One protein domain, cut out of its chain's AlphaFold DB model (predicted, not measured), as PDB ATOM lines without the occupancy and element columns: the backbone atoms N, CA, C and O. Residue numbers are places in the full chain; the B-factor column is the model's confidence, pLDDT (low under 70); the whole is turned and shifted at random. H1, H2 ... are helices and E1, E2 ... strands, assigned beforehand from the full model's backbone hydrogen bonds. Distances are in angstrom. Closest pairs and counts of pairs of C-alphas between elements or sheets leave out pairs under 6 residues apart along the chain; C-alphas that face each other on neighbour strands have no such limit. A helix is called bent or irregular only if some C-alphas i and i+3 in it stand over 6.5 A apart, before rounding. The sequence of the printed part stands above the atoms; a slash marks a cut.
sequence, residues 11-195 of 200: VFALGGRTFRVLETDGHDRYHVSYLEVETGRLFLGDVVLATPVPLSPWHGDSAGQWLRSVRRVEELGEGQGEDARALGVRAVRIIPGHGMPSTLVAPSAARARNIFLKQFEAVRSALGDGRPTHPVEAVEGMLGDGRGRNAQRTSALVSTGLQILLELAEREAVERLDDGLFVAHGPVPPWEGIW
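Overview. This is residues 11 to 195 of the 200 residues of the protein "MBL fold metallo-hydrolase" of Deltaproteobacteria bacterium (UniProt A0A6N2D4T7). Two lobes lie along one long axis, joined by the long helix H3: at one end a strongly twisted five-stranded sheet with H1 packed over one face, at the other the bent helix H4, whose long arm H4b crosses H3, with the small hairpin E6 and E7 packed on H4b. The printed part has 185 residues, with five named helices and seven named strands, in the order E1 E2 E3 E4 H1 H2 E5 H3 H4 E6 E7 H5. The larger sheet, E1 E2 E3 E4 E5, is mixed; the class is mixed, helices and strands. The whole is compact, with a radius of gyration of the C-alphas of 17.7 A, yet elongated in outline, 57 by 35 by 26 A.

Along the chain. E1, residues 11 to 14, begins at C-alpha 11 (46.456, -19.418, 51.352). E2 is residues 17 to 23, 19.3 A long, E3 is 32 to 36 and E4 is 41 to 45. H1, residues 63 to 78, is 22.5 A long; H2 is 81 to 87 and E5 is 93 to 96. H3, residues 105 to 127, is 33.6 A long and begins at C-alpha 105 (51.450, -11.853, 31.405). H4, residues 135 to 170, was assigned as one helix by its hydrogen bonds but is bent, with C-alphas 142 and 145 9.6 A apart: arm H4a is 135 to 142, and arm H4b, 145 to 170, is 32.1 A long and irregular, with C-alphas 149 and 152 9.0 A apart. E6 is 174 to 176, E7 is 182 to 184, and H5, residues 191 to 194, ends at C-alpha 194 (41.683, 11.993, 37.935).

Arrangement. E1 to E4 form a meander, each strand the antiparallel neighbour of the one before, with N 12 and O 19 at 3.0 A, N 22 and O 33 at 2.8 A, and N 36 and O 41 at 2.8 A. E5 is parallel to E4, with N 42 and O 93 at 2.8 A; E4, H1 H2 and E5 are a strand-helix-strand unit, two parallel neighbours with helices between, its crossover right-handed. H1 and H3 make two layers with the sheet, helices on one face; H1 is along E3 at a height over the sheet of 10.1 A. H1 and H3 touch at a shallow tilt of 29 degrees, opposite ways, closest at the C-alphas of Glu 74 and Ala 106, 4.1 A. H1 and H2 touch only at the corner, closest at C-alphas 75 and 81, 5.3 A. With its residues 119 to 123 alone H3 touches H4b, about perpendicular at 76 degrees, closest at C-alphas 123 and 161, 6.7 A. H4a and H4b touch at a steep tilt of 55 degrees, closest at C-alphas 135 and 162, 5.3 A. The hairpin E6 and E7 has N 175 and O 183 at 2.8 A; the closest C-alphas of H4b and E6 are those of Ala 169 and Glu 175, 5.6 A. H5 and H3 are close but not clearly touching, with C-alphas 120 and 191 closest at 7.4 A. Every O i to N i+4 pair is within hydrogen-bond range in H1, H2 and H3, against 3 of 4 in H4a and 17 of 22 in H4b; H5 is too short for such a pair.

Size, cuts and confidence. The C-alphas farthest apart, those of Gly 16 and Gly 130, are 58.5 A apart. The printed part has no cut, and the link from E4 to H1, residues 46 to 62, is long. Mean pLDDT of the printed part is 91.1; residues 146 to 152, in H4b, are under 70.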
ATOM      1  N   VAL A  11      45.773 -18.279  51.969       96.56
ATOM      2  CA  VAL A  11      46.456 -19.418  51.352       96.56
ATOM      3  C   VAL A  11      45.632 -20.684  51.529       96.56
ATOM      4  O   VAL A  11      45.152 -20.990  52.626       96.56
ATOM      5  N   PHE A  12      45.491 -21.461  50.458       95.75
ATOM      6  CA  PHE A  12      44.849 -22.772  50.509       95.75
ATOM      7  C   PHE A  12      45.540 -23.793  49.604       95.75
ATOM      8  O   PHE A  12      46.177 -23.455  48.607       95.75
ATOM      9  N   ALA A  13      45.393 -25.068  49.967       96.00
ATOM     10  CA  ALA A  13      45.900 -26.191  49.194       96.00
ATOM     11  C   ALA A  13      44.771 -26.845  48.385       96.00
ATOM     12  O   ALA A  13      43.710 -27.157  48.931       96.00
ATOM     13  N   LEU A  14      45.007 -27.098  47.097       94.31
ATOM     14  CA  LEU A  14      44.065 -27.793  46.217       94.31
ATOM     15  C   LEU A  14      44.829 -28.670  45.223       94.31
ATOM     16  O   LEU A  14      45.679 -28.187  44.481       94.31
ATOM     17  N   GLY A  15      44.541 -29.975  45.207       93.19
ATOM     18  CA  GLY A  15      45.182 -30.906  44.270       93.19
ATOM     19  C   GLY A  15      46.712 -30.970  44.394       93.19
ATOM     20  O   GLY A  15      47.396 -31.113  43.384       93.19
ATOM     21  N   GLY A  16      47.248 -30.819  45.613       95.06
ATOM     22  CA  GLY A  16      48.694 -30.830  45.879       95.06
ATOM     23  C   GLY A  16      49.434 -29.550  45.480       95.06
ATOM     24  O   GLY A  16      50.654 -29.580  45.362       95.06
ATOM     25  N   ARG A  17      48.713 -28.449  45.247       95.75
ATOM     26  CA  ARG A  17      49.261 -27.134  44.882       95.75
ATOM     27  C   ARG A  17      48.864 -26.087  45.910       95.75
ATOM     28  O   ARG A  17      47.782 -26.209  46.493       95.75
ATOM     29  N   THR A  18      49.693 -25.061  46.075       96.62
ATOM     30  CA  THR A  18      49.437 -23.950  46.992       96.62
ATOM     31  C   THR A  18      48.982 -22.725  46.218       96.62
ATOM     32  O   THR A  18      49.675 -22.233  45.328       96.62
ATOM     33  N   PHE A  19      47.817 -22.205  46.587       97.31
ATOM     34  CA  PHE A  19      47.254 -21.003  45.995       97.31
ATOM     35  C   PHE A  19      47.237 -19.880  47.012       97.31
ATOM     36  O   PHE A  19      46.788 -20.081  48.141       97.31
ATOM     37  N   ARG A  20      47.689 -18.702  46.587       97.38
ATOM     38  CA  ARG A  20      47.481 -17.447  47.302       97.38
ATOM     39  C   ARG A  20      46.382 -16.644  46.622       97.38
ATOM     40  O   ARG A  20      46.369 -16.537  45.395       97.38
ATOM     41  N   VAL A  21      45.486 -16.092  47.422       97.75
ATOM     42  CA  VAL A  21      44.426 -15.187  46.982       97.75
ATOM     43  C   VAL A  21      45.002 -13.782  46.835       97.75
ATOM     44  O   VAL A  21      45.710 -13.304  47.720       97.75
ATOM     45  N   LEU A  22      44.716 -13.150  45.701       97.12
ATOM     46  CA  LEU A  22      45.051 -11.763  45.405       97.12
ATOM     47  C   LEU A  22      43.744 -11.025  45.128       97.12
ATOM     48  O   LEU A  22      43.038 -11.379  44.184       97.12
ATOM     49  N   GLU A  23      43.423 -10.007  45.913       96.69
ATOM     50  CA  GLU A  23      42.333  -9.088  45.602       96.69
ATOM     51  C   GLU A  23      42.655  -8.347  44.304       96.69
ATOM     52  O   GLU A  23      43.721  -7.745  44.127       96.69
ATOM     53  N   THR A  24      41.742  -8.475  43.352       96.38
ATOM     54  CA  THR A  24      41.857  -7.910  42.009       96.38
ATOM     55  C   THR A  24      40.510  -7.322  41.611       96.38
ATOM     56  O   THR A  24      39.961  -7.623  40.552       96.38
ATOM     57  N   ASP A  25      39.968  -6.509  42.513       95.00
ATOM     58  CA  ASP A  25      38.666  -5.869  42.411       95.00
ATOM     59  C   ASP A  25      38.594  -4.828  41.280       95.00
ATOM     60  O   ASP A  25      39.565  -4.528  40.571       95.00
ATOM     61  N   GLY A  26      37.380  -4.322  41.072       94.44
ATOM     62  CA  GLY A  26      37.065  -3.249  40.135       94.44
ATOM     63  C   GLY A  26      36.258  -3.680  38.913       94.44
ATOM     64  O   GLY A  26      35.468  -2.885  38.427       94.44
ATOM     65  N   HIS A  27      36.386  -4.922  38.437       94.56
ATOM     66  CA  HIS A  27      35.391  -5.522  37.522       94.56
ATOM     67  C   HIS A  27      34.257  -6.243  38.273       94.56
ATOM     68  O   HIS A  27      33.221  -6.571  37.716       94.56
ATOM     69  N   ASP A  28      34.489  -6.539  39.542       93.88
ATOM     70  CA  ASP A  28      33.467  -6.907  40.506       93.88
ATOM     71  C   ASP A  28      34.036  -6.511  41.872       93.88
ATOM     72  O   ASP A  28      35.246  -6.628  42.114       93.88
ATOM     73  N   ARG A  29      33.178  -6.003  42.755       92.19
ATOM     74  CA  ARG A  29      33.548  -5.521  44.100       92.19
ATOM     75  C   ARG A  29      34.204  -6.580  45.002       92.19
ATOM     76  O   ARG A  29      34.740  -6.230  46.046       92.19
ATOM     77  N   TYR A  30      34.095  -7.859  44.654       93.88
ATOM     78  CA  TYR A  30      34.635  -8.998  45.395       93.88
ATOM     79  C   TYR A  30      35.543  -9.875  44.524       93.88
ATOM     80  O   TYR A  30      35.800 -11.034  44.863       93.88
ATOM     81  N   HIS A  31      36.014  -9.355  43.386       95.94
ATOM     82  CA  HIS A  31      36.851 -10.127  42.481       95.94
ATOM     83  C   HIS A  31      38.200 -10.481  43.126       95.94
ATOM     84  O   HIS A  31      38.919  -9.627  43.651       95.94
ATOM     85  N   VAL A  32      38.581 -11.755  43.014       97.38
ATOM     86  CA  VAL A  32      39.895 -12.255  43.424       97.38
ATOM     87  C   VAL A  32      40.539 -13.085  42.319       97.38
ATOM     88  O   VAL A  32      39.879 -13.825  41.587       97.38
ATOM     89  N   SER A  33      41.859 -12.998  42.241       97.75
ATOM     90  CA  SER A  33      42.718 -13.855  41.433       97.75
ATOM     91  C   SER A  33      43.439 -14.865  42.325       97.75
ATOM     92  O   SER A  33      43.679 -14.619  43.505       97.75
ATOM     93  N   TYR A  34      43.843 -15.999  41.755       97.94
ATOM     94  CA  TYR A  34      44.573 -17.037  42.485       97.94
ATOM     95  C   TYR A  34      45.947 -17.267  41.869       97.94
ATOM     96  O   TYR A  34      46.060 -17.593  40.686       97.94
ATOM     97  N   LEU A  35      46.996 -17.139  42.674       98.00
ATOM     98  CA  LEU A  35      48.370 -17.397  42.269       98.00
ATOM     99  C   LEU A  35      48.831 -18.762  42.780       98.00
ATOM    100  O   LEU A  35      48.938 -18.969  43.986       98.00
ATOM    101  N   GLU A  36      49.142 -19.675  41.862       97.56
ATOM    102  CA  GLU A  36      49.842 -20.928  42.159       97.56
ATOM    103  C   GLU A  36      51.326 -20.618  42.402       97.56
ATOM    104  O   GLU A  36      52.083 -20.387  41.449       97.56
ATOM    105  N   VAL A  37      51.735 -20.585  43.671       93.06
ATOM    106  CA  VAL A  37      53.037 -20.045  44.104       93.06
ATOM    107  C   VAL A  37      54.204 -20.838  43.514       93.06
ATOM    108  O   VAL A  37      55.209 -20.260  43.114       93.06
ATOM    109  N   GLU A  38      54.070 -22.158  43.386       93.44
ATOM    110  CA  GLU A  38      55.159 -23.028  42.936       93.44
ATOM    111  C   GLU A  38      55.502 -22.853  41.453       93.44
ATOM    112  O   GLU A  38      56.618 -23.156  41.030       93.44
ATOM    113  N   THR A  39      54.544 -22.408  40.638       95.06
ATOM    114  CA  THR A  39      54.708 -22.367  39.175       95.06
ATOM    115  C   THR A  39      54.457 -21.000  38.558       95.06
ATOM    116  O   THR A  39      54.628 -20.854  37.348       95.06
ATOM    117  N   GLY A  40      54.037 -20.009  39.348       96.25
ATOM    118  CA  GLY A  40      53.715 -18.672  38.857       96.25
ATOM    119  C   GLY A  40      52.524 -18.652  37.895       96.25
ATOM    120  O   GLY A  40      52.462 -17.795  37.009       96.25
ATOM    121  N   ARG A  41      51.598 -19.618  38.003       98.12
ATOM    122  CA  ARG A  41      50.340 -19.590  37.241       98.12
ATOM    123  C   ARG A  41      49.334 -18.714  37.963       98.12
ATOM    124  O   ARG A  41      49.045 -18.940  39.131       98.12
ATOM    125  N   LEU A  42      48.782 -17.751  37.242       98.06
ATOM    126  CA  LEU A  42      47.841 -16.777  37.764       98.06
ATOM    127  C   LEU A  42      46.467 -16.986  37.123       98.06
ATOM    128  O   LEU A  42      46.286 -16.779  35.923       98.06
ATOM    129  N   PHE A  43      45.506 -17.421  37.926       98.12
ATOM    130  CA  PHE A  43      44.104 -17.570  37.550       98.12
ATOM    131  C   PHE A  43      43.425 -16.223  37.775       98.12
ATOM    132  O   PHE A  43      43.284 -15.796  38.917       98.12
ATOM    133  N   LEU A  44      43.084 -15.535  36.686       96.19
ATOM    134  CA  LEU A  44      42.768 -14.105  36.709       96.19
ATOM    135  C   LEU A  44      41.286 -13.768  36.790       96.19
ATOM    136  O   LEU A  44      40.971 -12.587  36.910       96.19
ATOM    137  N   GLY A  45      40.403 -14.755  36.626       95.44
ATOM    138  CA  GLY A  45      39.002 -14.461  36.334       95.44
ATOM    139  C   GLY A  45      38.909 -13.451  35.186       95.44
ATOM    140  O   GLY A  45      39.606 -13.596  34.173       95.44
ATOM    141  N   ASP A  46      38.127 -12.398  35.377       95.12
ATOM    142  CA  ASP A  46      37.782 -11.455  34.313       95.12
ATOM    143  C   ASP A  46      38.541 -10.119  34.382       95.12
ATOM    144  O   ASP A  46      38.214  -9.169  33.677       95.12
ATOM    145  N   VAL A  47      39.637 -10.051  35.148       95.88
ATOM    146  CA  VAL A  47      40.459  -8.826  35.285       95.88
ATOM    147  C   VAL A  47      41.250  -8.506  34.016       95.88
ATOM    148  O   VAL A  47      41.330  -7.348  33.610       95.88
ATOM    149  N   VAL A  48      41.836  -9.517  33.364       95.50
ATOM    150  CA  VAL A  48      42.551  -9.366  32.083       95.50
ATOM    151  C   VAL A  48      42.060 -10.422  31.105       95.50
ATOM    152  O   VAL A  48      42.311 -11.614  31.279       95.50
ATOM    153  N   LEU A  49      41.416  -9.968  30.031       92.31
ATOM    154  CA  LEU A  49      40.819 -10.819  29.005       92.31
ATOM    155  C   LEU A  49      41.426 -10.565  27.615       92.31
ATOM    156  O   LEU A  49      42.073  -9.551  27.336       92.31
ATOM    157  N   ALA A  50      41.193 -11.500  26.688       85.00
ATOM    158  CA  ALA A  50      41.551 -11.309  25.279       85.00
ATOM    159  C   ALA A  50      40.713 -10.197  24.610       85.00
ATOM    160  O   ALA A  50      41.172  -9.532  23.670       85.00
ATOM    161  N   THR A  51      39.502  -9.969  25.109       83.62
ATOM    162  CA  THR A  51      38.589  -8.884  24.731       83.62
ATOM    163  C   THR A  51      38.588  -7.779  25.791       83.62
ATOM    164  O   THR A  51      39.085  -8.010  26.889       83.62
ATOM    165  N   PRO A  52      38.058  -6.578  25.490       84.62
ATOM    166  CA  PRO A  52      37.829  -5.567  26.520       84.62
ATOM    167  C   PRO A  52      36.989  -6.139  27.671       84.62
ATOM    168  O   PRO A  52      36.010  -6.843  27.409       84.62
ATOM    169  N   VAL A  53      37.385  -5.845  28.910       86.81
ATOM    170  CA  VAL A  53      36.618  -6.187  30.114       86.81
ATOM    171  C   VAL A  53      35.436  -5.216  30.207       86.81
ATOM    172  O   VAL A  53      35.659  -4.004  30.125       86.81
ATOM    173  N   PRO A  54      34.189  -5.707  30.302       86.94
ATOM    174  CA  PRO A  54      33.040  -4.836  30.482       86.94
ATOM    175  C   PRO A  54      33.023  -4.319  31.921       86.94
ATOM    176  O   PRO A  54      32.890  -5.117  32.839       86.94
ATOM    177  N   LEU A  55      33.119  -3.004  32.113       93.94
ATOM    178  CA  LEU A  55      32.886  -2.392  33.419       93.94
ATOM    179  C   LEU A  55      31.452  -1.883  33.500       93.94
ATOM    180  O   LEU A  55      30.962  -1.245  32.566       93.94
ATOM    181  N   SER A  56      30.760  -2.200  34.584       91.00
ATOM    182  CA  SER A  56      29.331  -1.992  34.754       91.00
ATOM    183  C   SER A  56      29.020  -1.446  36.153       91.00
ATOM    184  O   SER A  56      29.189  -2.168  37.136       91.00
ATOM    185  N   PRO A  57      28.472  -0.224  36.285       85.44
ATOM    186  CA  PRO A  57      28.144   0.338  37.602       85.44
ATOM    187  C   PRO A  57      27.118  -0.509  38.371       85.44
ATOM    188  O   PRO A  57      27.056  -0.473  39.595       85.44
ATOM    189  N   TRP A  58      26.324  -1.321  37.669       89.06
ATOM    190  CA  TRP A  58      25.333  -2.217  38.268       89.06
ATOM    191  C   TRP A  58      25.940  -3.446  38.953       89.06
ATOM    192  O   TRP A  58      25.250  -4.089  39.743       89.06
ATOM    193  N   HIS A  59      27.206  -3.763  38.682       88.44
ATOM    194  CA  HIS A  59      27.954  -4.817  39.373       88.44
ATOM    195  C   HIS A  59      28.838  -4.262  40.506       88.44
ATOM    196  O   HIS A  59      29.500  -5.017  41.217       88.44
ATOM    197  N   GLY A  60      28.776  -2.947  40.754       88.88
ATOM    198  CA  GLY A  60      29.651  -2.282  41.718       88.88
ATOM    199  C   GLY A  60      31.082  -2.136  41.204       88.88
ATOM    200  O   GLY A  60      32.014  -2.130  42.004       88.88
ATOM    201  N   ASP A  61      31.244  -2.056  39.884       95.25
ATOM    202  CA  ASP A  61      32.542  -1.917  39.239       95.25
ATOM    203  C   ASP A  61      33.141  -0.538  39.507       95.25
ATOM    204  O   ASP A  61      32.435   0.457  39.683       95.25
ATOM    205  N   SER A  62      34.467  -0.481  39.464       93.75
ATOM    206  CA  SER A  62      35.226   0.757  39.432       93.75
ATOM    207  C   SER A  62      36.380   0.641  38.444       93.75
ATOM    208  O   SER A  62      37.247  -0.224  38.563       93.75
ATOM    209  N   ALA A  63      36.421   1.560  37.484       94.06
ATOM    210  CA  ALA A  63      37.515   1.734  36.546       94.06
ATOM    211  C   ALA A  63      38.820   2.113  37.259       94.06
ATOM    212  O   ALA A  63      39.863   1.532  36.953       94.06
ATOM    213  N   GLY A  64      38.753   3.014  38.247       93.06
ATOM    214  CA  GLY A  64      39.842   3.312  39.180       93.06
ATOM    215  C   GLY A  64      40.466   2.065  39.798       93.06
ATOM    216  O   GLY A  64      41.668   1.826  39.652       93.06
ATOM    217  N   GLN A  65      39.644   1.257  40.467       93.94
ATOM    218  CA  GLN A  65      40.085   0.032  41.144       93.94
ATOM    219  C   GLN A  65      40.582  -1.019  40.146       93.94
ATOM    220  O   GLN A  65      41.692  -1.534  40.289       93.94
ATOM    221  N   TRP A  66      39.835  -1.243  39.063       96.12
ATOM    222  CA  TRP A  66      40.189  -2.215  38.034       96.12
ATOM    223  C   TRP A  66      41.546  -1.899  37.401       96.12
ATOM    224  O   TRP A  66      42.363  -2.798  37.203       96.12
ATOM    225  N   LEU A  67      41.848  -0.623  37.135       95.44
ATOM    226  CA  LEU A  67      43.138  -0.244  36.565       95.44
ATOM    227  C   LEU A  67      44.303  -0.529  37.523       95.44
ATOM    228  O   LEU A  67      45.386  -0.899  37.062       95.44
ATOM    229  N   ARG A  68      44.094  -0.401  38.841       94.12
ATOM    230  CA  ARG A  68      45.088  -0.815  39.847       94.12
ATOM    231  C   ARG A  68      45.296  -2.324  39.809       94.12
ATOM    232  O   ARG A  68      46.441  -2.766  39.757       94.12
ATOM    233  N   SER A  69      44.216  -3.098  39.738       96.19
ATOM    234  CA  SER A  69      44.265  -4.557  39.596       96.19
ATOM    235  C   SER A  69      45.018  -4.980  38.329       96.19
ATOM    236  O   SER A  69      45.884  -5.852  38.381       96.19
ATOM    237  N   VAL A  70      44.787  -4.313  37.195       97.00
ATOM    238  CA  VAL A  70      45.528  -4.560  35.948       97.00
ATOM    239  C   VAL A  70      47.018  -4.231  36.096       97.00
ATOM    240  O   VAL A  70      47.852  -5.030  35.669       97.00
ATOM    241  N   ARG A  71      47.375  -3.101  36.724       95.00
ATOM    242  CA  ARG A  71      48.782  -2.739  36.992       95.00
ATOM    243  C   ARG A  71      49.466  -3.758  37.907       95.00
ATOM    244  O   ARG A  71      50.568  -4.193  37.599       95.00
ATOM    245  N   ARG A  72      48.783  -4.226  38.957       95.38
ATOM    246  CA  ARG A  72      49.269  -5.294  39.850       95.38
ATOM    247  C   ARG A  72      49.617  -6.569  39.068       95.38
ATOM    248  O   ARG A  72      50.662  -7.175  39.291       95.38
ATOM    249  N   VAL A  73      48.776  -6.960  38.105       97.06
ATOM    250  CA  VAL A  73      49.038  -8.114  37.222       97.06
ATOM    251  C   VAL A  73      50.234  -7.869  36.296       97.06
ATOM    252  O   VAL A  73      51.017  -8.790  36.051       97.06
ATOM    253  N   GLU A  74      50.387  -6.649  35.780       96.75
ATOM    254  CA  GLU A  74      51.535  -6.250  34.961       96.75
ATOM    255  C   GLU A  74      52.844  -6.379  35.748       96.75
ATOM    256  O   GLU A  74      53.734  -7.114  35.321       96.75
ATOM    257  N   GLU A  75      52.907  -5.789  36.943       95.69
ATOM    258  CA  GLU A  75      54.060  -5.853  37.846       95.69
ATOM    259  C   GLU A  75      54.416  -7.300  38.221       95.69
ATOM    260  O   GLU A  75      55.565  -7.725  38.060       95.69
ATOM    261  N   LEU A  76      53.422  -8.112  38.607       95.56
ATOM    262  CA  LEU A  76      53.604  -9.547  38.861       95.56
ATOM    263  C   LEU A  76      54.184 -10.281  37.645       95.56
ATOM    264  O   LEU A  76      55.028 -11.170  37.795       95.56
ATOM    265  N   GLY A  77      53.739  -9.921  36.441       95.88
ATOM    266  CA  GLY A  77      54.228 -10.462  35.177       95.88
ATOM    267  C   GLY A  77      55.660 -10.051  34.835       95.88
ATOM    268  O   GLY A  77      56.345 -10.770  34.101       95.88
ATOM    269  N   GLU A  78      56.137  -8.932  35.370       95.31
ATOM    270  CA  GLU A  78      57.514  -8.447  35.239       95.31
ATOM    271  C   GLU A  78      58.438  -8.983  36.338       95.31
ATOM    272  O   GLU A  78      59.659  -8.906  36.209       95.31
ATOM    273  N   GLY A  79      57.874  -9.584  37.391       92.50
ATOM    274  CA  GLY A  79      58.618  -9.927  38.605       92.50
ATOM    275  C   GLY A  79      58.942  -8.688  39.445       92.50
ATOM    276  O   GLY A  79      59.950  -8.658  40.148       92.50
ATOM    277  N   GLN A  80      58.112  -7.655  39.324       90.12
ATOM    278  CA  GLN A  80      58.189  -6.390  40.039       90.12
ATOM    279  C   GLN A  80      56.976  -6.233  40.972       90.12
ATOM    280  O   GLN A  80      56.110  -7.103  41.038       90.12
ATOM    281  N   GLY A  81      56.931  -5.130  41.716       86.25
ATOM    282  CA  GLY A  81      55.861  -4.866  42.678       86.25
ATOM    283  C   GLY A  81      56.061  -5.555  44.030       86.25
ATOM    284  O   GLY A  81      57.012  -6.314  44.244       86.25
ATOM    285  N   GLU A  82      55.185  -5.229  44.977       86.00
ATOM    286  CA  GLU A  82      55.255  -5.726  46.355       86.00
ATOM    287  C   GLU A  82      55.017  -7.236  46.426       86.00
ATOM    288  O   GLU A  82      55.813  -7.945  47.040       86.00
ATOM    289  N   ASP A  83      54.006  -7.750  45.721       86.31
ATOM    290  CA  ASP A  83      53.668  -9.175  45.756       86.31
ATOM    291  C   ASP A  83      54.773 -10.056  45.190       86.31
ATOM    292  O   ASP A  83      55.141 -11.049  45.813       86.31
ATOM    293  N   ALA A  84      55.338  -9.704  44.029       86.81
ATOM    294  CA  ALA A  84      56.386 -10.522  43.428       86.81
ATOM    295  C   ALA A  84      57.612 -10.614  44.348       86.81
ATOM    296  O   ALA A  84      58.223 -11.678  44.471       86.81
ATOM    297  N   ARG A  85      57.944  -9.512  45.038       88.69
ATOM    298  CA  ARG A  85      59.034  -9.458  46.023       88.69
ATOM    299  C   ARG A  85      58.697 -10.242  47.286       88.69
ATOM    300  O   ARG A  85      59.521 -11.034  47.730       88.69
ATOM    301  N   ALA A  86      57.505 -10.041  47.844       87.81
ATOM    302  CA  ALA A  86      57.062 -10.686  49.077       87.81
ATOM    303  C   ALA A  86      56.940 -12.208  48.922       87.81
ATOM    304  O   ALA A  86      57.236 -12.959  49.848       87.81
ATOM    305  N   LEU A  87      56.523 -12.662  47.742       88.12
ATOM    306  CA  LEU A  87      56.294 -14.071  47.442       88.12
ATOM    307  C   LEU A  87      57.499 -14.751  46.792       88.12
ATOM    308  O   LEU A  87      57.504 -15.973  46.660       88.12
ATOM    309  N   GLY A  88      58.499 -13.979  46.354       90.50
ATOM    310  CA  GLY A  88      59.627 -14.499  45.583       90.50
ATOM    311  C   GLY A  88      59.189 -15.195  44.290       90.50
ATOM    312  O   GLY A  88      59.880 -16.096  43.817       90.50
ATOM    313  N   VAL A  89      58.033 -14.816  43.734       90.19
ATOM    314  CA  VAL A  89      57.430 -15.456  42.563       90.19
ATOM    315  C   VAL A  89      57.071 -14.415  41.514       90.19
ATOM    316  O   VAL A  89      56.551 -13.343  41.807       90.19
ATOM    317  N   ARG A  90      57.318 -14.764  40.257       94.62
ATOM    318  CA  ARG A  90      56.857 -14.017  39.092       94.62
ATOM    319  C   ARG A  90      55.689 -14.761  38.458       94.62
ATOM    320  O   ARG A  90      55.766 -15.976  38.280       94.62
ATOM    321  N   ALA A  91      54.647 -14.044  38.048       92.12
ATOM    322  CA  ALA A  91      53.607 -14.636  37.218       92.12
ATOM    323  C   ALA A  91      54.162 -14.894  35.807       92.12
ATOM    324  O   ALA A  91      54.559 -13.975  35.093       92.12
ATOM    325  N   VAL A  92      54.194 -16.159  35.395       95.50
ATOM    326  CA  VAL A  92      54.744 -16.586  34.093       95.50
ATOM    327  C   VAL A  92      53.664 -17.050  33.123       95.50
ATOM    328  O   VAL A  92      53.922 -17.219  31.930       95.50
ATOM    329  N   ARG A  93      52.443 -17.271  33.620       97.69
ATOM    330  CA  ARG A  93      51.291 -17.654  32.806       97.69
ATOM    331  C   ARG A  93      49.996 -17.157  33.429       97.69
ATOM    332  O   ARG A  93      49.757 -17.411  34.603       97.69
ATOM    333  N   ILE A  94      49.141 -16.545  32.619       97.31
ATOM    334  CA  ILE A  94      47.771 -16.188  32.994       97.31
ATOM    335  C   ILE A  94      46.770 -17.208  32.462       97.31
ATOM    336  O   ILE A  94      46.938 -17.761  31.370       97.31
ATOM    337  N   ILE A  95      45.725 -17.443  33.246       97.81
ATOM    338  CA  ILE A  95      44.569 -18.277  32.926       97.81
ATOM    339  C   ILE A  95      43.337 -17.387  33.144       97.81
ATOM    340  O   ILE A  95      42.925 -17.208  34.292       97.81
ATOM    341  N   PRO A  96      42.810 -16.755  32.082       96.88
ATOM    342  CA  PRO A  96      41.658 -15.867  32.197       96.88
ATOM    343  C   PRO A  96      40.361 -16.667  32.389       96.88
ATOM    344  O   PRO A  96      40.301 -17.846  32.035       96.88
ATOM    345  N   GLY A  97      39.314 -16.011  32.890       94.12
ATOM    346  CA  GLY A  97      37.948 -16.542  32.928       94.12
ATOM    347  C   GLY A  97      37.399 -16.782  31.521       94.12
ATOM    348  O   GLY A  97      36.709 -17.774  31.272       94.12
ATOM    349  N   HIS A  98      37.823 -15.952  30.560       91.00
ATOM    350  CA  HIS A  98      37.482 -16.093  29.149       91.00
ATOM    351  C   HIS A  98      38.690 -15.970  28.207       91.00
ATOM    352  O   HIS A  98      39.508 -15.051  28.288       91.00
ATOM    353  N   GLY A  99      38.753 -16.873  27.225       90.19
ATOM    354  CA  GLY A  99      39.811 -16.920  26.216       90.19
ATOM    355  C   GLY A  99      40.888 -17.961  26.520       90.19
ATOM    356  O   GLY A  99      40.695 -18.875  27.318       90.19
ATOM    357  N   MET A 100      42.022 -17.853  25.829       94.56
ATOM    358  CA  MET A 100      43.112 -18.823  25.944       94.56
ATOM    359  C   MET A 100      44.138 -18.380  26.994       94.56
ATOM    360  O   MET A 100      44.478 -17.196  27.044       94.56
ATOM    361  N   PRO A 101      44.702 -19.316  27.782       96.81
ATOM    362  CA  PRO A 101      45.849 -19.026  28.631       96.81
ATOM    363  C   PRO A 101      47.025 -18.448  27.835       96.81
ATOM    364  O   PRO A 101      47.268 -18.851  26.697       96.81
ATOM    365  N   SER A 102      47.802 -17.570  28.463       96.62
ATOM    366  CA  SER A 102      48.909 -16.851  27.820       96.62
ATOM    367  C   SER A 102      50.138 -16.814  28.721       96.62
ATOM    368  O   SER A 102      50.016 -16.673  29.934       96.62
ATOM    369  N   THR A 103      51.331 -16.924  28.137       97.75
ATOM    370  CA  THR A 103      52.610 -16.678  28.829       97.75
ATOM    371  C   THR A 103      53.031 -15.207  28.782       97.75
ATOM    372  O   THR A 103      53.982 -14.804  29.445       97.75
ATOM    373  N   LEU A 104      52.315 -14.378  28.019       96.81
ATOM    374  CA  LEU A 104      52.579 -12.950  27.872       96.81
ATOM    375  C   LEU A 104      51.873 -12.149  28.977       96.81
ATOM    376  O   LEU A 104      51.053 -11.293  28.673       96.81
ATOM    377  N   VAL A 105      52.174 -12.428  30.249       96.56
ATOM    378  CA  VAL A 105      51.450 -11.853  31.405       96.56
ATOM    379  C   VAL A 105      51.435 -10.321  31.386       96.56
ATOM    380  O   VAL A 105      50.374  -9.724  31.205       96.56
ATOM    381  N   ALA A 106      52.607  -9.686  31.502       97.06
ATOM    382  CA  ALA A 106      52.707  -8.228  31.514       97.06
ATOM    383  C   ALA A 106      52.212  -7.586  30.203       97.06
ATOM    384  O   ALA A 106      51.383  -6.681  30.273       97.06
ATOM    385  N   PRO A 107      52.567  -8.089  28.999       96.94
ATOM    386  CA  PRO A 107      51.994  -7.563  27.759       96.94
ATOM    387  C   PRO A 107      50.464  -7.677  27.666       96.94
ATOM    388  O   PRO A 107      49.820  -6.800  27.089       96.94
ATOM    389  N   SER A 108      49.857  -8.736  28.216       96.31
ATOM    390  CA  SER A 108      48.396  -8.887  28.258       96.31
ATOM    391  C   SER A 108      47.747  -7.847  29.173       96.31
ATOM    392  O   SER A 108      46.770  -7.221  28.758       96.31
ATOM    393  N   ALA A 109      48.309  -7.611  30.362       96.81
ATOM    394  CA  ALA A 109      47.842  -6.575  31.283       96.81
ATOM    395  C   ALA A 109      48.031  -5.161  30.700       96.81
ATOM    396  O   ALA A 109      47.073  -4.392  30.608       96.81
ATOM    397  N   ALA A 110      49.218  -4.862  30.163       96.06
ATOM    398  CA  ALA A 110      49.513  -3.601  29.488       96.06
ATOM    399  C   ALA A 110      48.559  -3.342  28.309       96.06
ATOM    400  O   ALA A 110      48.091  -2.221  28.110       96.06
ATOM    401  N   ARG A 111      48.213  -4.378  27.532       95.06
ATOM    402  CA  ARG A 111      47.210  -4.268  26.462       95.06
ATOM    403  C   ARG A 111      45.832  -3.900  27.013       95.06
ATOM    404  O   ARG A 111      45.188  -3.038  26.418       95.06
ATOM    405  N   ALA A 112      45.379  -4.534  28.095       94.75
ATOM    406  CA  ALA A 112      44.092  -4.217  28.718       94.75
ATOM    407  C   ALA A 112      44.058  -2.760  29.208       94.75
ATOM    408  O   ALA A 112      43.158  -2.012  28.821       94.75
ATOM    409  N   ARG A 113      45.102  -2.324  29.930       95.12
ATOM    410  CA  ARG A 113      45.298  -0.924  30.343       95.12
ATOM    411  C   ARG A 113      45.244   0.032  29.150       95.12
ATOM    412  O   ARG A 113      44.506   1.008  29.170       95.12
ATOM    413  N   ASN A 114      45.982  -0.257  28.079       93.62
ATOM    414  CA  ASN A 114      46.044   0.617  26.905       93.62
ATOM    415  C   ASN A 114      44.708   0.713  26.153       93.62
ATOM    416  O   ASN A 114      44.417   1.749  25.561       93.62
ATOM    417  N   ILE A 115      43.900  -0.353  26.137       91.25
ATOM    418  CA  ILE A 115      42.542  -0.311  25.575       91.25
ATOM    419  C   ILE A 115      41.662   0.618  26.412       91.25
ATOM    420  O   ILE A 115      40.993   1.478  25.845       91.25
ATOM    421  N   PHE A 116      41.711   0.482  27.738       93.31
ATOM    422  CA  PHE A 116      40.978   1.356  28.647       93.31
ATOM    423  C   PHE A 116      41.389   2.824  28.492       93.31
ATOM    424  O   PHE A 116      40.528   3.676  28.317       93.31
ATOM    425  N   LEU A 117      42.689   3.127  28.460       93.25
ATOM    426  CA  LEU A 117      43.165   4.505  28.299       93.25
ATOM    427  C   LEU A 117      42.722   5.117  26.963       93.25
ATOM    428  O   LEU A 117      42.308   6.269  26.923       93.25
ATOM    429  N   LYS A 118      42.724   4.344  25.867       90.75
ATOM    430  CA  LYS A 118      42.169   4.808  24.580       90.75
ATOM    431  C   LYS A 118      40.680   5.119  24.669       90.75
ATOM    432  O   LYS A 118      40.216   6.073  24.053       90.75
ATOM    433  N   GLN A 119      39.943   4.307  25.414       91.50
ATOM    434  CA  GLN A 119      38.527   4.526  25.636       91.50
ATOM    435  C   GLN A 119      38.272   5.765  26.503       91.50
ATOM    436  O   GLN A 119      37.398   6.563  26.176       91.50
ATOM    437  N   PHE A 120      39.055   5.952  27.564       93.75
ATOM    438  CA  PHE A 120      39.022   7.156  28.381       93.75
ATOM    439  C   PHE A 120      39.294   8.409  27.535       93.75
ATOM    440  O   PHE A 120      38.526   9.362  27.592       93.75
ATOM    441  N   GLU A 121      40.312   8.381  26.672       92.44
ATOM    442  CA  GLU A 121      40.602   9.491  25.759       92.44
ATOM    443  C   GLU A 121      39.462   9.768  24.768       92.44
ATOM    444  O   GLU A 121      39.190  10.927  24.460       92.44
ATOM    445  N   ALA A 122      38.748   8.738  24.303       90.62
ATOM    446  CA  ALA A 122      37.568   8.927  23.458       90.62
ATOM    447  C   ALA A 122      36.423   9.626  24.215       90.62
ATOM    448  O   ALA A 122      35.819  10.559  23.686       90.62
ATOM    449  N   VAL A 123      36.171   9.237  25.472       92.56
ATOM    450  CA  VAL A 123      35.213   9.923  26.358       92.56
ATOM    451  C   VAL A 123      35.632  11.375  26.585       92.56
ATOM    452  O   VAL A 123      34.830  12.288  26.402       92.56
ATOM    453  N   ARG A 124      36.909  11.600  26.909       92.88
ATOM    454  CA  ARG A 124      37.491  12.928  27.130       92.88
ATOM    455  C   ARG A 124      37.335  13.830  25.907       92.88
ATOM    456  O   ARG A 124      36.923  14.978  26.037       92.88
ATOM    457  N   SER A 125      37.621  13.298  24.719       90.94
ATOM    458  CA  SER A 125      37.457  14.015  23.455       90.94
ATOM    459  C   SER A 125      35.996  14.354  23.171       90.94
ATOM    460  O   SER A 125      35.733  15.440  22.671       90.94
ATOM    461  N   ALA A 126      35.054  13.457  23.476       90.62
ATOM    462  CA  ALA A 126      33.633  13.707  23.246       90.62
ATOM    463  C   ALA A 126      33.080  14.815  24.162       90.62
ATOM    464  O   ALA A 126      32.287  15.640  23.715       90.62
ATOM    465  N   LEU A 127      33.559  14.871  25.409       91.69
ATOM    466  CA  LEU A 127      33.211  15.905  26.389       91.69
ATOM    467  C   LEU A 127      33.848  17.277  26.098       91.69
ATOM    468  O   LEU A 127      33.303  18.302  26.502       91.69
ATOM    469  N   GLY A 128      35.003  17.303  25.422       82.69
ATOM    470  CA  GLY A 128      35.843  18.494  25.228       82.69
ATOM    471  C   GLY A 128      35.199  19.652  24.456       82.69
ATOM    472  O   GLY A 128      35.702  20.772  24.524       82.69
ATOM    473  N   ASP A 129      34.070  19.413  23.790       75.38
ATOM    474  CA  ASP A 129      33.312  20.444  23.074       75.38
ATOM    475  C   ASP A 129      32.311  21.192  23.979       75.38
ATOM    476  O   ASP A 129      31.534  22.016  23.497       75.38
ATOM    477  N   GLY A 130      32.257  20.870  25.282       81.19
ATOM    478  CA  GLY A 130      31.264  21.410  26.221       81.19
ATOM    479  C   GLY A 130      29.823  20.988  25.903       81.19
ATOM    480  O   GLY A 130      28.876  21.460  26.531       81.19
ATOM    481  N   ARG A 131      29.645  20.103  24.916       88.31
ATOM    482  CA  ARG A 131      28.347  19.594  24.486       88.31
ATOM    483  C   ARG A 131      27.898  18.447  25.399       88.31
ATOM    484  O   ARG A 131      28.718  17.585  25.734       88.31
ATOM    485  N   PRO A 132      26.603  18.381  25.748       92.81
ATOM    486  CA  PRO A 132      26.027  17.187  26.347       92.81
ATOM    487  C   PRO A 132      26.363  15.951  25.506       92.81
ATOM    488  O   PRO A 132      26.193  15.953  24.286       92.81
ATOM    489  N   THR A 133      26.889  14.920  26.158       92.69
ATOM    490  CA  THR A 133      27.421  13.717  25.517       92.69
ATOM    491  C   THR A 133      26.751  12.482  26.099       92.69
ATOM    492  O   THR A 133      26.749  12.276  27.313       92.69
ATOM    493  N   HIS A 134      26.211  11.629  25.229       92.12
ATOM    494  CA  HIS A 134      25.703  10.315  25.621       92.12
ATOM    495  C   HIS A 134      26.852   9.282  25.637       92.12
ATOM    496  O   HIS A 134      27.693   9.310  24.732       92.12
ATOM    497  N   PRO A 135      26.891   8.302  26.569       88.69
ATOM    498  CA  PRO A 135      27.949   7.279  26.610       88.69
ATOM    499  C   PRO A 135      28.145   6.522  25.287       88.69
ATOM    500  O   PRO A 135      29.256   6.132  24.930       88.69
ATOM    501  N   VAL A 136      27.059   6.332  24.533       89.25
ATOM    502  CA  VAL A 136      27.101   5.701  23.205       89.25
ATOM    503  C   VAL A 136      27.884   6.549  22.201       89.25
ATOM    504  O   VAL A 136      28.699   5.990  21.476       89.25
ATOM    505  N   GLU A 137      27.702   7.870  22.187       86.44
ATOM    506  CA  GLU A 137      28.396   8.764  21.249       86.44
ATOM    507  C   GLU A 137      29.908   8.775  21.492       86.44
ATOM    508  O   GLU A 137      30.695   8.711  20.546       86.44
ATOM    509  N   ALA A 138      30.318   8.782  22.764       82.50
ATOM    510  CA  ALA A 138      31.726   8.709  23.145       82.50
ATOM    511  C   ALA A 138      32.408   7.437  22.605       82.50
ATOM    512  O   ALA A 138      33.551   7.470  22.148       82.50
ATOM    513  N   VAL A 139      31.694   6.309  22.617       82.50
ATOM    514  CA  VAL A 139      32.207   5.021  22.128       82.50
ATOM    515  C   VAL A 139      32.107   4.889  20.610       82.50
ATOM    516  O   VAL A 139      32.983   4.284  19.989       82.50
ATOM    517  N   GLU A 140      31.076   5.457  19.987       83.38
ATOM    518  CA  GLU A 140      30.925   5.481  18.528       83.38
ATOM    519  C   GLU A 140      32.104   6.182  17.849       83.38
ATOM    520  O   GLU A 140      32.645   5.644  16.878       83.38
ATOM    521  N   GLY A 141      32.576   7.301  18.411       75.25
ATOM    522  CA  GLY A 141      33.768   7.998  17.919       75.25
ATOM    523  C   GLY A 141      35.025   7.116  17.888       75.25
ATOM    524  O   GLY A 141      35.860   7.257  16.998       75.25
ATOM    525  N   MET A 142      35.136   6.147  18.805       79.38
ATOM    526  CA  MET A 142      36.260   5.205  18.858       79.38
ATOM    527  C   MET A 142      36.136   4.058  17.838       79.38
ATOM    528  O   MET A 142      37.147   3.537  17.362       79.38
ATOM    529  N   LEU A 143      34.913   3.618  17.533       78.06
ATOM    530  CA  LEU A 143      34.661   2.430  16.707       78.06
ATOM    531  C   LEU A 143      34.516   2.730  15.207       78.06
ATOM    532  O   LEU A 143      34.672   1.807  14.397       78.06
ATOM    533  N   GLY A 144      34.210   3.979  14.840       75.44
ATOM    534  CA  GLY A 144      33.929   4.377  13.458       75.44
ATOM    535  C   GLY A 144      32.870   3.481  12.797       75.44
ATOM    536  O   GLY A 144      31.938   2.998  13.443       75.44
ATOM    537  N   ASP A 145      33.061   3.155  11.514       70.56
ATOM    538  CA  ASP A 145      32.132   2.327  10.719       70.56
ATOM    539  C   ASP A 145      32.122   0.826  11.108       70.56
ATOM    540  O   ASP A 145      31.454  -0.008  10.488       70.56
ATOM    541  N   GLY A 146      32.878   0.427  12.137       65.06
ATOM    542  CA  GLY A 146      33.037  -0.965  12.573       65.06
ATOM    543  C   GLY A 146      31.892  -1.528  13.428       65.06
ATOM    544  O   GLY A 146      31.950  -2.701  13.816       65.06
ATOM    545  N   ARG A 147      30.863  -0.723  13.725       61.72
ATOM    546  CA  ARG A 147      29.845  -0.981  14.761       61.72
ATOM    547  C   ARG A 147      29.110  -2.317  14.612       61.72
ATOM    548  O   ARG A 147      29.003  -3.071  15.576       61.72
ATOM    549  N   GLY A 148      28.636  -2.635  13.405       58.31
ATOM    550  CA  GLY A 148      27.829  -3.837  13.151       58.31
ATOM    551  C   GLY A 148      28.615  -5.150  13.221       58.31
ATOM    552  O   GLY A 148      28.057  -6.192  13.549       58.31
ATOM    553  N   ARG A 149      29.932  -5.110  12.976       61.38
ATOM    554  CA  ARG A 149      30.793  -6.308  12.978       61.38
ATOM    555  C   ARG A 149      31.233  -6.740  14.381       61.38
ATOM    556  O   ARG A 149      31.852  -7.788  14.517       61.38
ATOM    557  N   ASN A 150      30.929  -5.948  15.414       66.50
ATOM    558  CA  ASN A 150      31.456  -6.133  16.767       66.50
ATOM    559  C   ASN A 150      30.429  -5.817  17.876       66.50
ATOM    560  O   ASN A 150      30.820  -5.325  18.929       66.50
ATOM    561  N   ALA A 151      29.137  -6.107  17.681       67.50
ATOM    562  CA  ALA A 151      28.059  -5.710  18.605       67.50
ATOM    563  C   ALA A 151      28.327  -6.026  20.097       67.50
ATOM    564  O   ALA A 151      28.103  -5.173  20.954       67.50
ATOM    565  N   GLN A 152      28.879  -7.205  20.415       67.25
ATOM    566  CA  GLN A 152      29.256  -7.562  21.792       67.25
ATOM    567  C   GLN A 152      30.369  -6.667  22.359       67.25
ATOM    568  O   GLN A 152      30.296  -6.247  23.509       67.25
ATOM    569  N   ARG A 153      31.378  -6.323  21.547       77.88
ATOM    570  CA  ARG A 153      32.441  -5.394  21.962       77.88
ATOM    571  C   ARG A 153      31.891  -3.983  22.118       77.88
ATOM    572  O   ARG A 153      32.272  -3.307  23.059       77.88
ATOM    573  N   THR A 154      30.975  -3.564  21.247       83.69
ATOM    574  CA  THR A 154      30.296  -2.269  21.365       83.69
ATOM    575  C   THR A 154      29.569  -2.157  22.702       83.69
ATOM    576  O   THR A 154      29.732  -1.151  23.373       83.69
ATOM    577  N   SER A 155      28.836  -3.193  23.129       85.25
ATOM    578  CA  SER A 155      28.152  -3.191  24.433       85.25
ATOM    579  C   SER A 155      29.130  -3.061  25.608       85.25
ATOM    580  O   SER A 155      28.959  -2.180  26.449       85.25
ATOM    581  N   ALA A 156      30.199  -3.869  25.626       87.94
ATOM    582  CA  ALA A 156      31.227  -3.794  26.667       87.94
ATOM    583  C   ALA A 156      31.863  -2.397  26.738       87.94
ATOM    584  O   ALA A 156      32.018  -1.835  27.816       87.94
ATOM    585  N   LEU A 157      32.165  -1.808  25.581       89.62
ATOM    586  CA  LEU A 157      32.715  -0.463  25.504       89.62
ATOM    587  C   LEU A 157      31.700   0.587  25.969       89.62
ATOM    588  O   LEU A 157      32.060   1.441  26.764       89.62
ATOM    589  N   VAL A 158      30.431   0.534  25.561       91.38
ATOM    590  CA  VAL A 158      29.413   1.486  26.050       91.38
ATOM    591  C   VAL A 158      29.269   1.411  27.570       91.38
ATOM    592  O   VAL A 158      29.248   2.451  28.222       91.38
ATOM    593  N   SER A 159      29.248   0.200  28.133       92.81
ATOM    594  CA  SER A 159      29.194  -0.007  29.583       92.81
ATOM    595  C   SER A 159      30.400   0.628  30.281       92.81
ATOM    596  O   SER A 159      30.228   1.461  31.169       92.81
ATOM    597  N   THR A 160      31.617   0.336  29.812       93.44
ATOM    598  CA  THR A 160      32.839   0.923  30.375       93.44
ATOM    599  C   THR A 160      32.883   2.446  30.199       93.44
ATOM    600  O   THR A 160      33.359   3.156  31.077       93.44
ATOM    601  N   GLY A 161      32.348   2.979  29.096       94.00
ATOM    602  CA  GLY A 161      32.278   4.420  28.846       94.00
ATOM    603  C   GLY A 161      31.343   5.121  29.826       94.00
ATOM    604  O   GLY A 161      31.681   6.179  30.349       94.00
ATOM    605  N   LEU A 162      30.203   4.499  30.132       94.69
ATOM    606  CA  LEU A 162      29.307   4.978  31.176       94.69
ATOM    607  C   LEU A 162      29.958   4.905  32.564       94.69
ATOM    608  O   LEU A 162      29.846   5.870  33.311       94.69
ATOM    609  N   GLN A 163      30.661   3.818  32.898       95.31
ATOM    610  CA  GLN A 163      31.386   3.724  34.171       95.31
ATOM    611  C   GLN A 163      32.389   4.878  34.331       95.31
ATOM    612  O   GLN A 163      32.414   5.530  35.369       95.31
ATOM    613  N   ILE A 164      33.168   5.177  33.286       94.88
ATOM    614  CA  ILE A 164      34.107   6.310  33.277       94.88
ATOM    615  C   ILE A 164      33.377   7.634  33.538       94.88
ATOM    616  O   ILE A 164      33.828   8.438  34.348       94.88
ATOM    617  N   LEU A 165      32.254   7.872  32.856       94.75
ATOM    618  CA  LEU A 165      31.472   9.102  33.008       94.75
ATOM    619  C   LEU A 165      30.896   9.263  34.419       94.75
ATOM    620  O   LEU A 165      30.876  10.372  34.946       94.75
ATOM    621  N   LEU A 166      30.467   8.167  35.044       94.44
ATOM    622  CA  LEU A 166      29.988   8.182  36.424       94.44
ATOM    623  C   LEU A 166      31.117   8.489  37.411       94.44
ATOM    624  O   LEU A 166      30.936   9.350  38.263       94.44
ATOM    625  N   GLU A 167      32.298   7.887  37.252       93.50
ATOM    626  CA  GLU A 167      33.450   8.207  38.111       93.50
ATOM    627  C   GLU A 167      33.938   9.650  37.935       93.50
ATOM    628  O   GLU A 167      34.362  10.293  38.895       93.50
ATOM    629  N   LEU A 168      33.866  10.192  36.716       94.19
ATOM    630  CA  LEU A 168      34.127  11.611  36.476       94.19
ATOM    631  C   LEU A 168      33.102  12.501  37.194       94.19
ATOM    632  O   LEU A 168      33.477  13.558  37.700       94.19
ATOM    633  N   ALA A 169      31.833  12.086  37.239       94.50
ATOM    634  CA  ALA A 169      30.771  12.834  37.905       94.50
ATOM    635  C   ALA A 169      30.928  12.813  39.430       94.50
ATOM    636  O   ALA A 169      30.806  13.850  40.075       94.50
ATOM    637  N   GLU A 170      31.293  11.663  40.003       93.00
ATOM    638  CA  GLU A 170      31.633  11.530  41.428       93.00
ATOM    639  C   GLU A 170      32.806  12.425  41.846       93.00
ATOM    640  O   GLU A 170      32.925  12.806  43.009       93.00
ATOM    641  N   ARG A 171      33.669  12.774  40.889       91.62
ATOM    642  CA  ARG A 171      34.828  13.654  41.074       91.62
ATOM    643  C   ARG A 171      34.576  15.095  40.635       91.62
ATOM    644  O   ARG A 171      35.536  15.850  40.512       91.62
ATOM    645  N   GLU A 172      33.322  15.461  40.368       93.81
ATOM    646  CA  GLU A 172      32.912  16.815  39.968       93.81
ATOM    647  C   GLU A 172      33.630  17.329  38.699       93.81
ATOM    648  O   GLU A 172      33.758  18.532  38.480       93.81
ATOM    649  N   ALA A 173      34.117  16.430  37.836       93.69
ATOM    650  CA  ALA A 173      34.718  16.797  36.549       93.69
ATOM    651  C   ALA A 173      33.655  16.968  35.450       93.69
ATOM    652  O   ALA A 173      33.845  17.722  34.489       93.69
ATOM    653  N   VAL A 174      32.533  16.261  35.596       95.50
ATOM    654  CA  VAL A 174      31.367  16.336  34.715       95.50
ATOM    655  C   VAL A 174      30.085  16.364  35.543       95.50
ATOM    656  O   VAL A 174      30.039  15.841  36.652       95.50
ATOM    657  N   GLU A 175      29.025  16.908  34.968       96.06
ATOM    658  CA  GLU A 175      27.669  16.853  35.500       96.06
ATOM    659  C   GLU A 175      26.844  15.857  34.693       96.06
ATOM    660  O   GLU A 175      26.909  15.827  33.460       96.06
ATOM    661  N   ARG A 176      26.054  15.041  35.393       96.25
ATOM    662  CA  ARG A 176      25.059  14.162  34.782       96.25
ATOM    663  C   ARG A 176      23.723  14.897  34.686       96.25
ATOM    664  O   ARG A 176      23.202  15.346  35.700       96.25
ATOM    665  N   LEU A 177      23.162  14.943  33.486       95.19
ATOM    666  CA  LEU A 177      21.861  15.539  33.191       95.19
ATOM    667  C   LEU A 177      20.730  14.497  33.316       95.19
ATOM    668  O   LEU A 177      20.970  13.283  33.296       95.19
ATOM    669  N   ASP A 178      19.485  14.971  33.422       86.75
ATOM    670  CA  ASP A 178      18.291  14.144  33.686       86.75
ATOM    671  C   ASP A 178      18.004  13.077  32.610       86.75
ATOM    672  O   ASP A 178      17.395  12.045  32.893       86.75
ATOM    673  N   ASP A 179      18.462  13.287  31.378       89.06
ATOM    674  CA  ASP A 179      18.279  12.385  30.234       89.06
ATOM    675  C   ASP A 179      19.426  11.372  30.052       89.06
ATOM    676  O   ASP A 179      19.459  10.626  29.072       89.06
ATOM    677  N   GLY A 180      20.358  11.306  31.008       89.38
ATOM    678  CA  GLY A 180      21.516  10.414  30.941       89.38
ATOM    679  C   GLY A 180      22.665  10.945  30.083       89.38
ATOM    680  O   GLY A 180      23.602  10.193  29.797       89.38
ATOM    681  N   LEU A 181      22.614  12.219  29.687       94.81
ATOM    682  CA  LEU A 181      23.748  12.930  29.109       94.81
ATOM    683  C   LEU A 181      24.727  13.398  30.190       94.81
ATOM    684  O   LEU A 181      24.382  13.532  31.364       94.81
ATOM    685  N   PHE A 182      25.957  13.672  29.767       96.50
ATOM    686  CA  PHE A 182      27.016  14.214  30.610       96.50
ATOM    687  C   PHE A 182      27.622  15.461  29.971       96.50
ATOM    688  O   PHE A 182      27.816  15.497  28.755       96.50
ATOM    689  N   VAL A 183      27.949  16.467  30.778       96.00
ATOM    690  CA  VAL A 183      28.612  17.699  30.331       96.00
ATOM    691  C   VAL A 183      29.809  18.001  31.223       96.00
ATOM    692  O   VAL A 183      29.727  17.871  32.438       96.00
ATOM    693  N   ALA A 184      30.946  18.376  30.639       95.50
ATOM    694  CA  ALA A 184      32.127  18.725  31.421       95.50
ATOM    695  C   ALA A 184      32.061  20.170  31.932       95.50
ATOM    696  O   ALA A 184      31.695  21.079  31.189       95.50
ATOM    697  N   HIS A 185      32.490  20.396  33.176       92.31
ATOM    698  CA  HIS A 185      32.607  21.746  33.748       92.31
ATOM    699  C   HIS A 185      33.803  22.538  33.189       92.31
ATOM    700  O   HIS A 185      33.916  23.748  33.382       92.31
ATOM    701  N   GLY A 186      34.706  21.853  32.491       91.94
ATOM    702  CA  GLY A 186      35.902  22.401  31.872       91.94
ATOM    703  C   GLY A 186      36.710  21.295  31.193       91.94
ATOM    704  O   GLY A 186      36.199  20.192  30.990       91.94
ATOM    705  N   PRO A 187      37.979  21.552  30.836       92.44
ATOM    706  CA  PRO A 187      38.850  20.520  30.291       92.44
ATOM    707  C   PRO A 187      38.999  19.351  31.272       92.44
ATOM    708  O   PRO A 187      39.521  19.520  32.374       92.44
ATOM    709  N   VAL A 188      38.572  18.158  30.860       93.06
ATOM    710  CA  VAL A 188      38.762  16.939  31.652       93.06
ATOM    711  C   VAL A 188      40.256  16.567  31.634       93.06
ATOM    712  O   VAL A 188      40.844  16.473  30.545       93.06
ATOM    713  N   PRO A 189      40.902  16.393  32.804       92.06
ATOM    714  CA  PRO A 189      42.323  16.066  32.873       92.06
ATOM    715  C   PRO A 189      42.617  14.654  32.332       92.06
ATOM    716  O   PRO A 189      41.698  13.855  32.140       92.06
ATOM    717  N   PRO A 190      43.897  14.321  32.071       92.25
ATOM    718  CA  PRO A 190      44.299  12.943  31.805       92.25
ATOM    719  C   PRO A 190      43.915  12.028  32.973       92.25
ATOM    720  O   PRO A 190      43.757  12.496  34.105       92.25
ATOM    721  N   TRP A 191      43.827  10.722  32.715       91.50
ATOM    722  CA  TRP A 191      43.425   9.738  33.721       91.50
ATOM    723  C   TRP A 191      44.243   9.834  35.014       91.50
ATOM    724  O   TRP A 191      43.685   9.801  36.103       91.50
ATOM    725  N   GLU A 192      45.556  10.031  34.912       88.88
ATOM    726  CA  GLU A 192      46.465  10.160  36.056       88.88
ATOM    727  C   GLU A 192      46.155  11.381  36.937       88.88
ATOM    728  O   GLU A 192      46.438  11.370  38.132       88.88
ATOM    729  N   GLY A 193      45.562  12.432  36.360       85.50
ATOM    730  CA  GLY A 193      45.090  13.601  37.103       85.50
ATOM    731  C   GLY A 193      43.752  13.367  37.808       85.50
ATOM    732  O   GLY A 193      43.445  14.058  38.775       85.50
ATOM    733  N   ILE A 194      42.968  12.390  37.344       84.19
ATOM    734  CA  ILE A 194      41.683  11.993  37.935       84.19
ATOM    735  C   ILE A 194      41.927  10.970  39.037       84.19
ATOM    736  O   ILE A 194      41.385  11.102  40.129       84.19
ATOM    737  N   TRP A 195      42.759   9.969  38.763       80.62
ATOM    738  CA  TRP A 195      43.091   8.885  39.676       80.62
ATOM    739  C   TRP A 195      44.590   8.907  40.003       80.62
ATOM    740  O   TRP A 195      45.365   8.159  39.398       80.62
TER     741      TRP A 195